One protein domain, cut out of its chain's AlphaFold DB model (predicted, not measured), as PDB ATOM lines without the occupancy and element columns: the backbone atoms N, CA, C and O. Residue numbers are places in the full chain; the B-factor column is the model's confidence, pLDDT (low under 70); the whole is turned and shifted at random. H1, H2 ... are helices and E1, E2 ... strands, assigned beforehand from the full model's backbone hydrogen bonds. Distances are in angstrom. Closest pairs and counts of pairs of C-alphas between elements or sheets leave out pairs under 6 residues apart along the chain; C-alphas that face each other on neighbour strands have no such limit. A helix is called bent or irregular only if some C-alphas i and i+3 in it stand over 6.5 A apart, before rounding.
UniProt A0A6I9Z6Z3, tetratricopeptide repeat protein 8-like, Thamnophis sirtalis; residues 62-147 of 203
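AT A GLANCE: This is residues 62 to 147 of the 203 residues of the protein "tetratricopeptide repeat protein 8-like" of Thamnophis sirtalis (UniProt A0A6I9Z6Z3). This is a chain of loops with little regular structure: it runs from H1 out through a wide arc to H2 and E1 toward the other end of the longest axis, then returns to H3. The 86 printed residues include H1, H2, E1, H3 in that order, mostly helix, with only 18 residues in named elements. It is compact, radius of gyration of the C-alphas 13.7 A, spanning 35 by 28 by 23 A.

HOW THE PARTS SIT: Start at H3, residues 125 to 130; it only just touches H1, residues 64 to 68, with 3 pairs of C-alphas within 8 A, the closest Met 68 and Ile 125 at 7.0 A. H2, residues 88 to 91, is apart from both. E1, residues 102 to 104, pairs with no named strand, but is antiparallel to residues 107 to 108. In H1 and H3 every O i to N i+4 pair is within hydrogen-bond range; H2 is too short for one, and its single O i to N i+3 pair is not within range.

IN THESE COORDINATES: Find C-alpha 125 at (226.477, 211.806, 197.631); H3 runs 8.7 A to C-alpha 130. H1, from C-alpha 64 at (222.250, 206.016, 196.875), spans 6.1 A and E1 5.6 A. H2 is irregular, but only just: C-alphas 88 and 91 are 6.50 A apart.

THE WHOLE: The C-alphas farthest apart, Ala 98 and Arg 147, are 37.7 A apart. The links H1 to H2 and E1 to H3 are long. The printed part has no cut; residues 87 to 93 and 146 to 147 are under pLDDT 70.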
ATOM      1  N   GLU A  62     218.981 199.012 199.429       81.38
ATOM      2  CA  GLU A  62     218.959 200.477 199.406       81.38
ATOM      3  C   GLU A  62     220.012 200.999 198.410       81.38
ATOM      4  O   GLU A  62     221.180 200.599 198.462       81.38
ATOM      5  N   GLY A  63     219.612 201.874 197.484       85.31
ATOM      6  CA  GLY A  63     220.516 202.603 196.597       85.31
ATOM      7  C   GLY A  63     220.969 203.936 197.198       85.31
ATOM      8  O   GLY A  63     220.680 204.270 198.346       85.31
ATOM      9  N   ILE A  64     221.726 204.716 196.420       87.06
ATOM     10  CA  ILE A  64     222.250 206.016 196.875       87.06
ATOM     11  C   ILE A  64     221.103 207.005 197.135       87.06
ATOM     12  O   ILE A  64     221.151 207.744 198.118       87.06
ATOM     13  N   ALA A  65     220.076 207.011 196.281       87.19
ATOM     14  CA  ALA A  65     218.918 207.885 196.419       87.19
ATOM     15  C   ALA A  65     218.127 207.566 197.692       87.19
ATOM     16  O   ALA A  65     217.866 208.471 198.475       87.19
ATOM     17  N   GLU A  66     217.826 206.292 197.951       87.44
ATOM     18  CA  GLU A  66     217.079 205.883 199.147       87.44
ATOM     19  C   GLU A  66     217.872 206.150 200.436       87.44
ATOM     20  O   GLU A  66     217.309 206.488 201.471       87.44
ATOM     21  N   MET A  67     219.203 206.040 200.401       84.94
ATOM     22  CA  MET A  67     220.011 206.340 201.582       84.94
ATOM     23  C   MET A  67     220.075 207.836 201.906       84.94
ATOM     24  O   MET A  67     220.126 208.177 203.091       84.94
ATOM     25  N   MET A  68     220.178 208.693 200.879       85.44
ATOM     26  CA  MET A  68     220.568 210.107 201.017       85.44
ATOM     27  C   MET A  68     219.427 211.100 200.791       85.44
ATOM     28  O   MET A  68     219.417 212.156 201.413       85.44
ATOM     29  N   LEU A  69     218.521 210.802 199.863       85.62
ATOM     30  CA  LEU A  69     217.452 211.706 199.435       85.62
ATOM     31  C   LEU A  69     216.096 211.327 200.038       85.62
ATOM     32  O   LEU A  69     215.204 212.168 200.072       85.62
ATOM     33  N   ASP A  70     215.946 210.086 200.508       84.12
ATOM     34  CA  ASP A  70     214.714 209.595 201.118       84.12
ATOM     35  C   ASP A  70     214.800 209.643 202.653       84.12
ATOM     36  O   ASP A  70     215.457 208.826 203.312       84.12
ATOM     37  N   GLU A  71     214.157 210.650 203.241       86.00
ATOM     38  CA  GLU A  71     214.146 210.864 204.682       86.00
ATOM     39  C   GLU A  71     212.820 210.432 205.317       86.00
ATOM     40  O   GLU A  71     211.899 211.219 205.507       86.00
ATOM     41  N   ASN A  72     212.768 209.166 205.733       89.31
ATOM     42  CA  ASN A  72     211.596 208.582 206.401       89.31
ATOM     43  C   ASN A  72     211.689 208.565 207.941       89.31
ATOM     44  O   ASN A  72     210.797 208.062 208.624       89.31
ATOM     45  N   ALA A  73     212.781 209.070 208.528       87.88
ATOM     46  CA  ALA A  73     212.968 209.065 209.980       87.88
ATOM     47  C   ALA A  73     212.360 210.320 210.624       87.88
ATOM     48  O   ALA A  73     212.766 211.431 210.307       87.88
ATOM     49  N   ILE A  74     211.460 210.140 211.598       90.38
ATOM     50  CA  ILE A  74     210.812 211.258 212.314       90.38
ATOM     51  C   ILE A  74     211.830 212.062 213.141       90.38
ATOM     52  O   ILE A  74     211.806 213.290 213.169       90.38
ATOM     53  N   ALA A  75     212.728 211.367 213.845       88.44
ATOM     54  CA  ALA A  75     213.725 211.997 214.701       88.44
ATOM     55  C   ALA A  75     215.010 212.298 213.919       88.44
ATOM     56  O   ALA A  75     215.724 211.381 213.507       88.44
ATOM     57  N   GLN A  76     215.335 213.585 213.809       86.31
ATOM     58  CA  GLN A  76     216.590 214.071 213.226       86.31
ATOM     59  C   GLN A  76     217.796 213.723 214.107       86.31
ATOM     60  O   GLN A  76     218.799 213.184 213.642       86.31
ATOM     61  N   VAL A  77     217.662 213.953 215.417       88.62
ATOM     62  CA  VAL A  77     218.689 213.645 216.421       88.62
ATOM     63  C   VAL A  77     218.097 212.698 217.459       88.62
ATOM     64  O   VAL A  77     217.624 213.100 218.521       88.62
ATOM     65  N   ALA A  78     218.069 211.411 217.121       87.44
ATOM     66  CA  ALA A  78     217.622 210.371 218.040       87.44
ATOM     67  C   ALA A  78     218.617 210.189 219.199       87.44
ATOM     68  O   ALA A  78     219.831 210.336 219.024       87.44
ATOM     69  N   ARG A  79     218.114 209.815 220.382       87.69
ATOM     70  CA  ARG A  79     218.975 209.462 221.520       87.69
ATOM     71  C   ARG A  79     219.864 208.257 221.147       87.69
ATOM     72  O   ARG A  79     219.407 207.360 220.431       87.69
ATOM     73  N   PRO A  80     221.121 208.189 221.621       85.19
ATOM     74  CA  PRO A  80     221.973 207.025 221.385       85.19
ATOM     75  C   PRO A  80     221.287 205.726 221.831       85.19
ATOM     76  O   PRO A  80     220.729 205.658 222.922       85.19
ATOM     77  N   GLY A  81     221.310 204.703 220.974       84.00
ATOM     78  CA  GLY A  81     220.648 203.417 221.223       84.00
ATOM     79  C   GLY A  81     219.186 203.331 220.768       84.00
ATOM     80  O   GLY A  81     218.649 202.231 220.729       84.00
ATOM     81  N   THR A  82     218.555 204.436 220.352       88.44
ATOM     82  CA  THR A  82     217.169 204.432 219.836       88.44
ATOM     83  C   THR A  82     217.087 204.606 218.313       88.44
ATOM     84  O   THR A  82     216.020 204.903 217.784       88.44
ATOM     85  N   SER A  83     218.208 204.476 217.593       87.94
ATOM     86  CA  SER A  83     218.279 204.578 216.130       87.94
ATOM     87  C   SER A  83     219.348 203.652 215.556       87.94
ATOM     88  O   SER A  83     220.387 203.429 216.174       87.94
ATOM     89  N   LEU A  84     219.104 203.154 214.341       87.31
ATOM     90  CA  LEU A  84     220.028 202.300 213.590       87.31
ATOM     91  C   LEU A  84     221.033 203.095 212.735       87.31
ATOM     92  O   LEU A  84     222.016 202.510 212.270       87.31
ATOM     93  N   LYS A  85     220.810 204.408 212.532       82.62
ATOM     94  CA  LYS A  85     221.665 205.275 211.691       82.62
ATOM     95  C   LYS A  85     223.081 205.401 212.268       82.62
ATOM     96  O   LYS A  85     224.063 205.325 211.533       82.62
ATOM     97  N   MET A  86     223.184 205.529 213.590       72.19
ATOM     98  CA  MET A  86     224.456 205.666 214.301       72.19
ATOM     99  C   MET A  86     224.966 204.300 214.779       72.19
ATOM    100  O   MET A  86     224.194 203.533 215.359       72.19
ATOM    101  N   PRO A  87     226.254 203.964 214.579       65.94
ATOM    102  CA  PRO A  87     226.809 202.731 215.117       65.94
ATOM    103  C   PRO A  87     226.856 202.780 216.651       65.94
ATOM    104  O   PRO A  87     227.565 203.595 217.236       65.94
ATOM    105  N   GLY A  88     226.139 201.873 217.319       62.41
ATOM    106  CA  GLY A  88     226.147 201.754 218.785       62.41
ATOM    107  C   GLY A  88     227.436 201.163 219.372       62.41
ATOM    108  O   GLY A  88     227.586 201.092 220.589       62.41
ATOM    109  N   THR A  89     228.393 200.738 218.537       59.78
ATOM    110  CA  THR A  89     229.620 200.066 219.000       59.78
ATOM    111  C   THR A  89     230.657 201.021 219.596       59.78
ATOM    112  O   THR A  89     231.713 200.565 220.028       59.78
ATOM    113  N   GLY A  90     230.402 202.334 219.602       55.84
ATOM    114  CA  GLY A  90     231.267 203.323 220.256       55.84
ATOM    115  C   GLY A  90     231.316 203.185 221.784       55.84
ATOM    116  O   GLY A  90     232.276 203.636 222.397       55.84
ATOM    117  N   ASN A  91     230.340 202.498 222.392       58.22
ATOM    118  CA  ASN A  91     230.174 202.416 223.849       58.22
ATOM    119  C   ASN A  91     230.759 201.131 224.480       58.22
ATOM    120  O   ASN A  91     230.272 200.671 225.508       58.22
ATOM    121  N   GLY A  92     231.785 200.519 223.876       59.34
ATOM    122  CA  GLY A  92     232.565 199.443 224.516       59.34
ATOM    123  C   GLY A  92     231.901 198.058 224.601       59.34
ATOM    124  O   GLY A  92     232.476 197.147 225.183       59.34
ATOM    125  N   ALA A  93     230.730 197.858 223.992       65.31
ATOM    126  CA  ALA A  93     229.975 196.600 224.067       65.31
ATOM    127  C   ALA A  93     230.460 195.482 223.107       65.31
ATOM    128  O   ALA A  93     229.750 194.504 222.889       65.31
ATOM    129  N   GLY A  94     231.643 195.609 222.492       76.88
ATOM    130  CA  GLY A  94     232.146 194.647 221.506       76.88
ATOM    131  C   GLY A  94     233.672 194.646 221.361       76.88
ATOM    132  O   GLY A  94     234.342 195.510 221.927       76.88
ATOM    133  N   PRO A  95     234.238 193.682 220.607       82.25
ATOM    134  CA  PRO A  95     235.680 193.568 220.420       82.25
ATOM    135  C   PRO A  95     236.253 194.841 219.796       82.25
ATOM    136  O   PRO A  95     235.677 195.413 218.866       82.25
ATOM    137  N   SER A  96     237.402 195.278 220.313       83.81
ATOM    138  CA  SER A  96     238.078 196.478 219.830       83.81
ATOM    139  C   SER A  96     238.585 196.294 218.395       83.81
ATOM    140  O   SER A  96     238.785 195.173 217.919       83.81
ATOM    141  N   LYS A  97     238.858 197.412 217.709       83.94
ATOM    142  CA  LYS A  97     239.439 197.407 216.352       83.94
ATOM    143  C   LYS A  97     240.800 196.704 216.282       83.94
ATOM    144  O   LYS A  97     241.198 196.277 215.208       83.94
ATOM    145  N   ALA A  98     241.501 196.591 217.413       86.62
ATOM    146  CA  ALA A  98     242.763 195.862 217.506       86.62
ATOM    147  C   ALA A  98     242.572 194.338 217.412       86.62
ATOM    148  O   ALA A  98     243.506 193.630 217.058       86.62
ATOM    149  N   ILE A  99     241.373 193.838 217.729       88.62
ATOM    150  CA  ILE A  99     241.058 192.406 217.769       88.62
ATOM    151  C   ILE A  99     240.237 191.995 216.544       88.62
ATOM    152  O   ILE A  99     240.488 190.945 215.958       88.62
ATOM    153  N   ARG A 100     239.240 192.802 216.151       87.31
ATOM    154  CA  ARG A 100     238.328 192.473 215.048       87.31
ATOM    155  C   ARG A 100     238.455 193.475 213.896       87.31
ATOM    156  O   ARG A 100     238.260 194.671 214.129       87.31
ATOM    157  N   PRO A 101     238.682 193.001 212.653       89.00
ATOM    158  CA  PRO A 101     238.643 193.848 211.467       89.00
ATOM    159  C   PRO A 101     237.313 194.597 211.338       89.00
ATOM    160  O   PRO A 101     236.247 194.083 211.693       89.00
ATOM    161  N   VAL A 102     237.371 195.812 210.803       87.69
ATOM    162  CA  VAL A 102     236.209 196.682 210.592       87.69
ATOM    163  C   VAL A 102     236.014 196.945 209.105       87.69
ATOM    164  O   VAL A 102     236.985 197.115 208.377       87.69
ATOM    165  N   THR A 103     234.761 196.987 208.656       83.69
ATOM    166  CA  THR A 103     234.417 197.363 207.274       83.69
ATOM    167  C   THR A 103     234.301 198.874 207.125       83.69
ATOM    168  O   THR A 103     234.709 199.434 206.114       83.69
ATOM    169  N   GLN A 104     233.750 199.537 208.143       79.38
ATOM    170  CA  GLN A 104     233.588 200.985 208.234       79.38
ATOM    171  C   GLN A 104     233.799 201.442 209.677       79.38
ATOM    172  O   GLN A 104     233.779 200.647 210.625       79.38
ATOM    173  N   THR A 105     233.979 202.748 209.867       75.25
ATOM    174  CA  THR A 105     234.125 203.337 211.200       75.25
ATOM    175  C   THR A 105     232.926 202.979 212.082       75.25
ATOM    176  O   THR A 105     231.807 203.426 211.851       75.25
ATOM    177  N   GLY A 106     233.169 202.159 213.109       75.75
ATOM    178  CA  GLY A 106     232.146 201.764 214.080       75.75
ATOM    179  C   GLY A 106     231.304 200.547 213.684       75.75
ATOM    180  O   GLY A 106     230.338 200.249 214.372       75.75
ATOM    181  N   ARG A 107     231.633 199.810 212.614       84.31
ATOM    182  CA  ARG A 107     230.991 198.513 212.333       84.31
ATOM    183  C   ARG A 107     232.042 197.426 212.082       84.31
ATOM    184  O   ARG A 107     232.720 197.451 211.054       84.31
ATOM    185  N   PRO A 108     232.223 196.488 213.032       87.31
ATOM    186  CA  PRO A 108     233.070 195.317 212.832       87.31
ATOM    187  C   PRO A 108     232.548 194.413 211.713       87.31
ATOM    188  O   PRO A 108     231.341 194.323 211.490       87.31
ATOM    189  N   LEU A 109     233.460 193.706 211.047       88.88
ATOM    190  CA  LEU A 109     233.142 192.762 209.978       88.88
ATOM    191  C   LEU A 109     232.209 191.651 210.484       88.88
ATOM    192  O   LEU A 109     232.568 190.933 211.416       88.88
ATOM    193  N   THR A 110     231.029 191.494 209.877       89.25
ATOM    194  CA  THR A 110     230.055 190.430 210.199       89.25
ATOM    195  C   THR A 110     230.526 189.047 209.728       89.25
ATOM    196  O   THR A 110     231.293 188.945 208.777       89.25
ATOM    197  N   GLY A 111     230.059 187.980 210.387       92.00
ATOM    198  CA  GLY A 111     230.319 186.591 209.974       92.00
ATOM    199  C   GLY A 111     229.344 186.058 208.916       92.00
ATOM    200  O   GLY A 111     229.590 185.006 208.339       92.00
ATOM    201  N   PHE A 112     228.250 186.776 208.654       92.12
ATOM    202  CA  PHE A 112     227.250 186.412 207.652       92.12
ATOM    203  C   PHE A 112     226.818 187.653 206.870       92.12
ATOM    204  O   PHE A 112     226.460 188.670 207.472       92.12
ATOM    205  N   VAL A 113     226.870 187.566 205.540       89.38
ATOM    206  CA  VAL A 113     226.524 188.652 204.615       89.38
ATOM    207  C   VAL A 113     225.242 188.279 203.878       89.38
ATOM    208  O   VAL A 113     225.246 187.403 203.020       89.38
ATOM    209  N   ARG A 114     224.149 188.971 204.200       89.44
ATOM    210  CA  ARG A 114     222.883 188.950 203.446       89.44
ATOM    211  C   ARG A 114     222.811 190.122 202.454       89.44
ATOM    212  O   ARG A 114     223.473 191.132 202.714       89.44
ATOM    213  N   PRO A 115     222.011 190.062 201.372       85.38
ATOM    214  CA  PRO A 115     221.881 191.178 200.427       85.38
ATOM    215  C   PRO A 115     221.483 192.504 201.098       85.38
ATOM    216  O   PRO A 115     222.024 193.545 200.738       85.38
ATOM    217  N   SER A 116     220.666 192.438 202.154       85.75
ATOM    218  CA  SER A 116     220.245 193.576 202.986       85.75
ATOM    219  C   SER A 116     221.241 194.008 204.072       85.75
ATOM    220  O   SER A 116     220.909 194.761 204.989       85.75
ATOM    221  N   THR A 117     222.482 193.514 204.035       87.94
ATOM    222  CA  THR A 117     223.505 193.918 205.012       87.94
ATOM    223  C   THR A 117     223.965 195.340 204.726       87.94
ATOM    224  O   THR A 117     224.576 195.594 203.690       87.94
ATOM    225  N   GLN A 118     223.741 196.236 205.690       85.88
ATOM    226  CA  GLN A 118     224.223 197.614 205.661       85.88
ATOM    227  C   GLN A 118     225.398 197.789 206.628       85.88
ATOM    228  O   GLN A 118     225.243 197.767 207.852       85.88
ATOM    229  N   ALA A 119     226.596 197.971 206.070       82.19
ATOM    230  CA  ALA A 119     227.840 198.161 206.819       82.19
ATOM    231  C   ALA A 119     228.080 199.625 207.244       82.19
ATOM    232  O   ALA A 119     229.065 199.923 207.918       82.19
ATOM    233  N   GLY A 120     227.173 200.537 206.891       82.25
ATOM    234  CA  GLY A 120     227.208 201.962 207.224       82.25
ATOM    235  C   GLY A 120     226.498 202.778 206.146       82.25
ATOM    236  O   GLY A 120     226.246 202.253 205.068       82.25
ATOM    237  N   ARG A 121     226.198 204.050 206.423       84.94
ATOM    238  CA  ARG A 121     225.632 204.979 205.433       84.94
ATOM    239  C   ARG A 121     226.674 206.046 205.069       84.94
ATOM    240  O   ARG A 121     227.363 206.511 205.980       84.94
ATOM    241  N   PRO A 122     226.829 206.413 203.785       85.00
ATOM    242  CA  PRO A 122     227.667 207.549 203.409       85.00
ATOM    243  C   PRO A 122     227.088 208.848 203.994       85.00
ATOM    244  O   PRO A 122     225.897 208.918 204.267       85.00
ATOM    245  N   GLY A 123     227.919 209.863 204.240       85.06
ATOM    246  CA  GLY A 123     227.457 211.157 204.766       85.06
ATOM    247  C   GLY A 123     227.037 212.148 203.677       85.06
ATOM    248  O   GLY A 123     226.317 213.102 203.950       85.06
ATOM    249  N   SER A 124     227.493 211.931 202.444       88.00
ATOM    250  CA  SER A 124     227.157 212.750 201.282       88.00
ATOM    251  C   SER A 124     227.136 211.910 200.006       88.00
ATOM    252  O   SER A 124     227.737 210.833 199.937       88.00
ATOM    253  N   ILE A 125     226.487 212.431 198.963       90.06
ATOM    254  CA  ILE A 125     226.477 211.806 197.631       90.06
ATOM    255  C   ILE A 125     227.899 211.729 197.061       90.06
ATOM    256  O   ILE A 125     228.287 210.707 196.501       90.06
ATOM    257  N   GLU A 126     228.706 212.776 197.240       91.31
ATOM    258  CA  GLU A 126     230.099 212.789 196.787       91.31
ATOM    259  C   GLU A 126     230.911 211.668 197.447       91.31
ATOM    260  O   GLU A 126     231.645 210.948 196.767       91.31
ATOM    261  N   GLN A 127     230.732 211.464 198.755       89.38
ATOM    262  CA  GLN A 127     231.360 210.358 199.466       89.38
ATOM    263  C   GLN A 127     230.867 209.010 198.927       89.38
ATOM    264  O   GLN A 127     231.687 208.133 198.690       89.38
ATOM    265  N   ALA A 128     229.562 208.856 198.683       87.50
ATOM    266  CA  ALA A 128     228.985 207.628 198.134       87.50
ATOM    267  C   ALA A 128     229.520 207.273 196.733       87.50
ATOM    268  O   ALA A 128     229.585 206.098 196.374       87.50
ATOM    269  N   LEU A 129     229.887 208.276 195.928       89.50
ATOM    270  CA  LEU A 129     230.444 208.081 194.587       89.50
ATOM    271  C   LEU A 129     231.957 207.839 194.596       89.50
ATOM    272  O   LEU A 129     232.456 207.108 193.744       89.50
ATOM    273  N   LYS A 130     232.683 208.447 195.541       91.69
ATOM    274  CA  LYS A 130     234.141 208.304 195.672       91.69
ATOM    275  C   LYS A 130     234.563 207.050 196.441       91.69
ATOM    276  O   LYS A 130     235.724 206.656 196.349       91.69
ATOM    277  N   THR A 131     233.668 206.424 197.205       89.81
ATOM    278  CA  THR A 131     233.952 205.164 197.901       89.81
ATOM    279  C   THR A 131     233.770 203.946 196.987       89.81
ATOM    280  O   THR A 131     233.031 203.995 195.999       89.81
ATOM    281  N   PRO A 132     234.429 202.811 197.296       89.75
ATOM    282  CA  PRO A 132     234.200 201.567 196.571       89.75
ATOM    283  C   PRO A 132     232.718 201.171 196.580       89.75
ATOM    284  O   PRO A 132     232.051 201.230 197.613       89.75
ATOM    285  N   ARG A 133     232.203 200.695 195.439       86.62
ATOM    286  CA  ARG A 133     230.765 200.415 195.247       86.62
ATOM    287  C   ARG A 133     230.199 199.329 196.165       86.62
ATOM    288  O   ARG A 133     228.988 199.236 196.282       86.62
ATOM    289  N   THR A 134     231.033 198.521 196.809       87.50
ATOM    290  CA  THR A 134     230.638 197.453 197.748       87.50
ATOM    291  C   THR A 134     231.016 197.773 199.199       87.50
ATOM    292  O   THR A 134     230.984 196.905 200.064       87.50
ATOM    293  N   ALA A 135     231.403 199.019 199.491       86.19
ATOM    294  CA  ALA A 135     231.878 199.408 200.819       86.19
ATOM    295  C   ALA A 135     230.760 199.484 201.879       86.19
ATOM    296  O   ALA A 135     231.041 199.361 203.073       86.19
ATOM    297  N   HIS A 136     229.515 199.712 201.449       85.50
ATOM    298  CA  HIS A 136     228.352 199.905 202.326       85.50
ATOM    299  C   HIS A 136     227.331 198.763 202.232       85.50
ATOM    300  O   HIS A 136     226.673 198.458 203.225       85.50
ATOM    301  N   THR A 137     227.266 198.089 201.084       86.19
ATOM    302  CA  THR A 137     226.291 197.047 200.747       86.19
ATOM    303  C   THR A 137     226.966 195.760 200.287       86.19
ATOM    304  O   THR A 137     228.074 195.775 199.756       86.19
ATOM    305  N   ALA A 138     226.262 194.634 200.420       86.12
ATOM    306  CA  ALA A 138     226.738 193.323 199.966       86.12
ATOM    307  C   ALA A 138     226.897 193.205 198.434       86.12
ATOM    308  O   ALA A 138     227.600 192.324 197.944       86.12
ATOM    309  N   ARG A 139     226.232 194.081 197.674       82.88
ATOM    310  CA  ARG A 139     226.285 194.166 196.208       82.88
ATOM    311  C   ARG A 139     226.721 195.567 195.783       82.88
ATOM    312  O   ARG A 139     226.560 196.494 196.576       82.88
ATOM    313  N   PRO A 140     227.241 195.754 194.557       85.38
ATOM    314  CA  PRO A 140     227.575 197.081 194.058       85.38
ATOM    315  C   PRO A 140     226.381 198.036 194.177       85.38
ATOM    316  O   PRO A 140     225.298 197.745 193.669       85.38
ATOM    317  N   MET A 141     226.587 199.166 194.853       83.56
ATOM    318  CA  MET A 141     225.609 200.243 194.984       83.56
ATOM    319  C   MET A 141     225.113 200.684 193.606       83.56
ATOM    320  O   MET A 141     225.886 200.697 192.645       83.56
ATOM    321  N   THR A 142     223.850 201.092 193.516       83.81
ATOM    322  CA  THR A 142     223.202 201.696 192.339       83.81
ATOM    323  C   THR A 142     222.571 203.034 192.731       83.81
ATOM    324  O   THR A 142     222.450 203.340 193.917       83.81
ATOM    325  N   SER A 143     222.212 203.871 191.752       83.38
ATOM    326  CA  SER A 143     221.625 205.191 192.034       83.38
ATOM    327  C   SER A 143     220.274 205.086 192.745       83.38
ATOM    328  O   SER A 143     220.058 205.801 193.711       83.38
ATOM    329  N   ALA A 144     219.418 204.165 192.304       79.38
ATOM    330  CA  ALA A 144     218.178 203.764 192.967       79.38
ATOM    331  C   ALA A 144     218.193 202.244 193.177       79.38
ATOM    332  O   ALA A 144     219.014 201.553 192.555       79.38
ATOM    333  N   SER A 145     217.312 201.725 194.031       70.69
ATOM    334  CA  SER A 145     217.206 200.295 194.327       70.69
ATOM    335  C   SER A 145     217.147 199.464 193.041       70.69
ATOM    336  O   SER A 145     216.278 199.634 192.181       70.69
ATOM    337  N   GLY A 146     218.115 198.554 192.899       56.75
ATOM    338  CA  GLY A 146     218.336 197.752 191.694       56.75
ATOM    339  C   GLY A 146     217.215 196.765 191.360       56.75
ATOM    340  O   GLY A 146     217.295 196.125 190.313       56.75
ATOM    341  N   ARG A 147     216.164 196.669 192.190       53.81
ATOM    342  CA  ARG A 147     214.980 195.818 191.966       53.81
ATOM    343  C   ARG A 147     214.335 196.078 190.597       53.81
ATOM    344  O   ARG A 147     213.864 195.145 189.964       53.81
TER     345      ARG A 147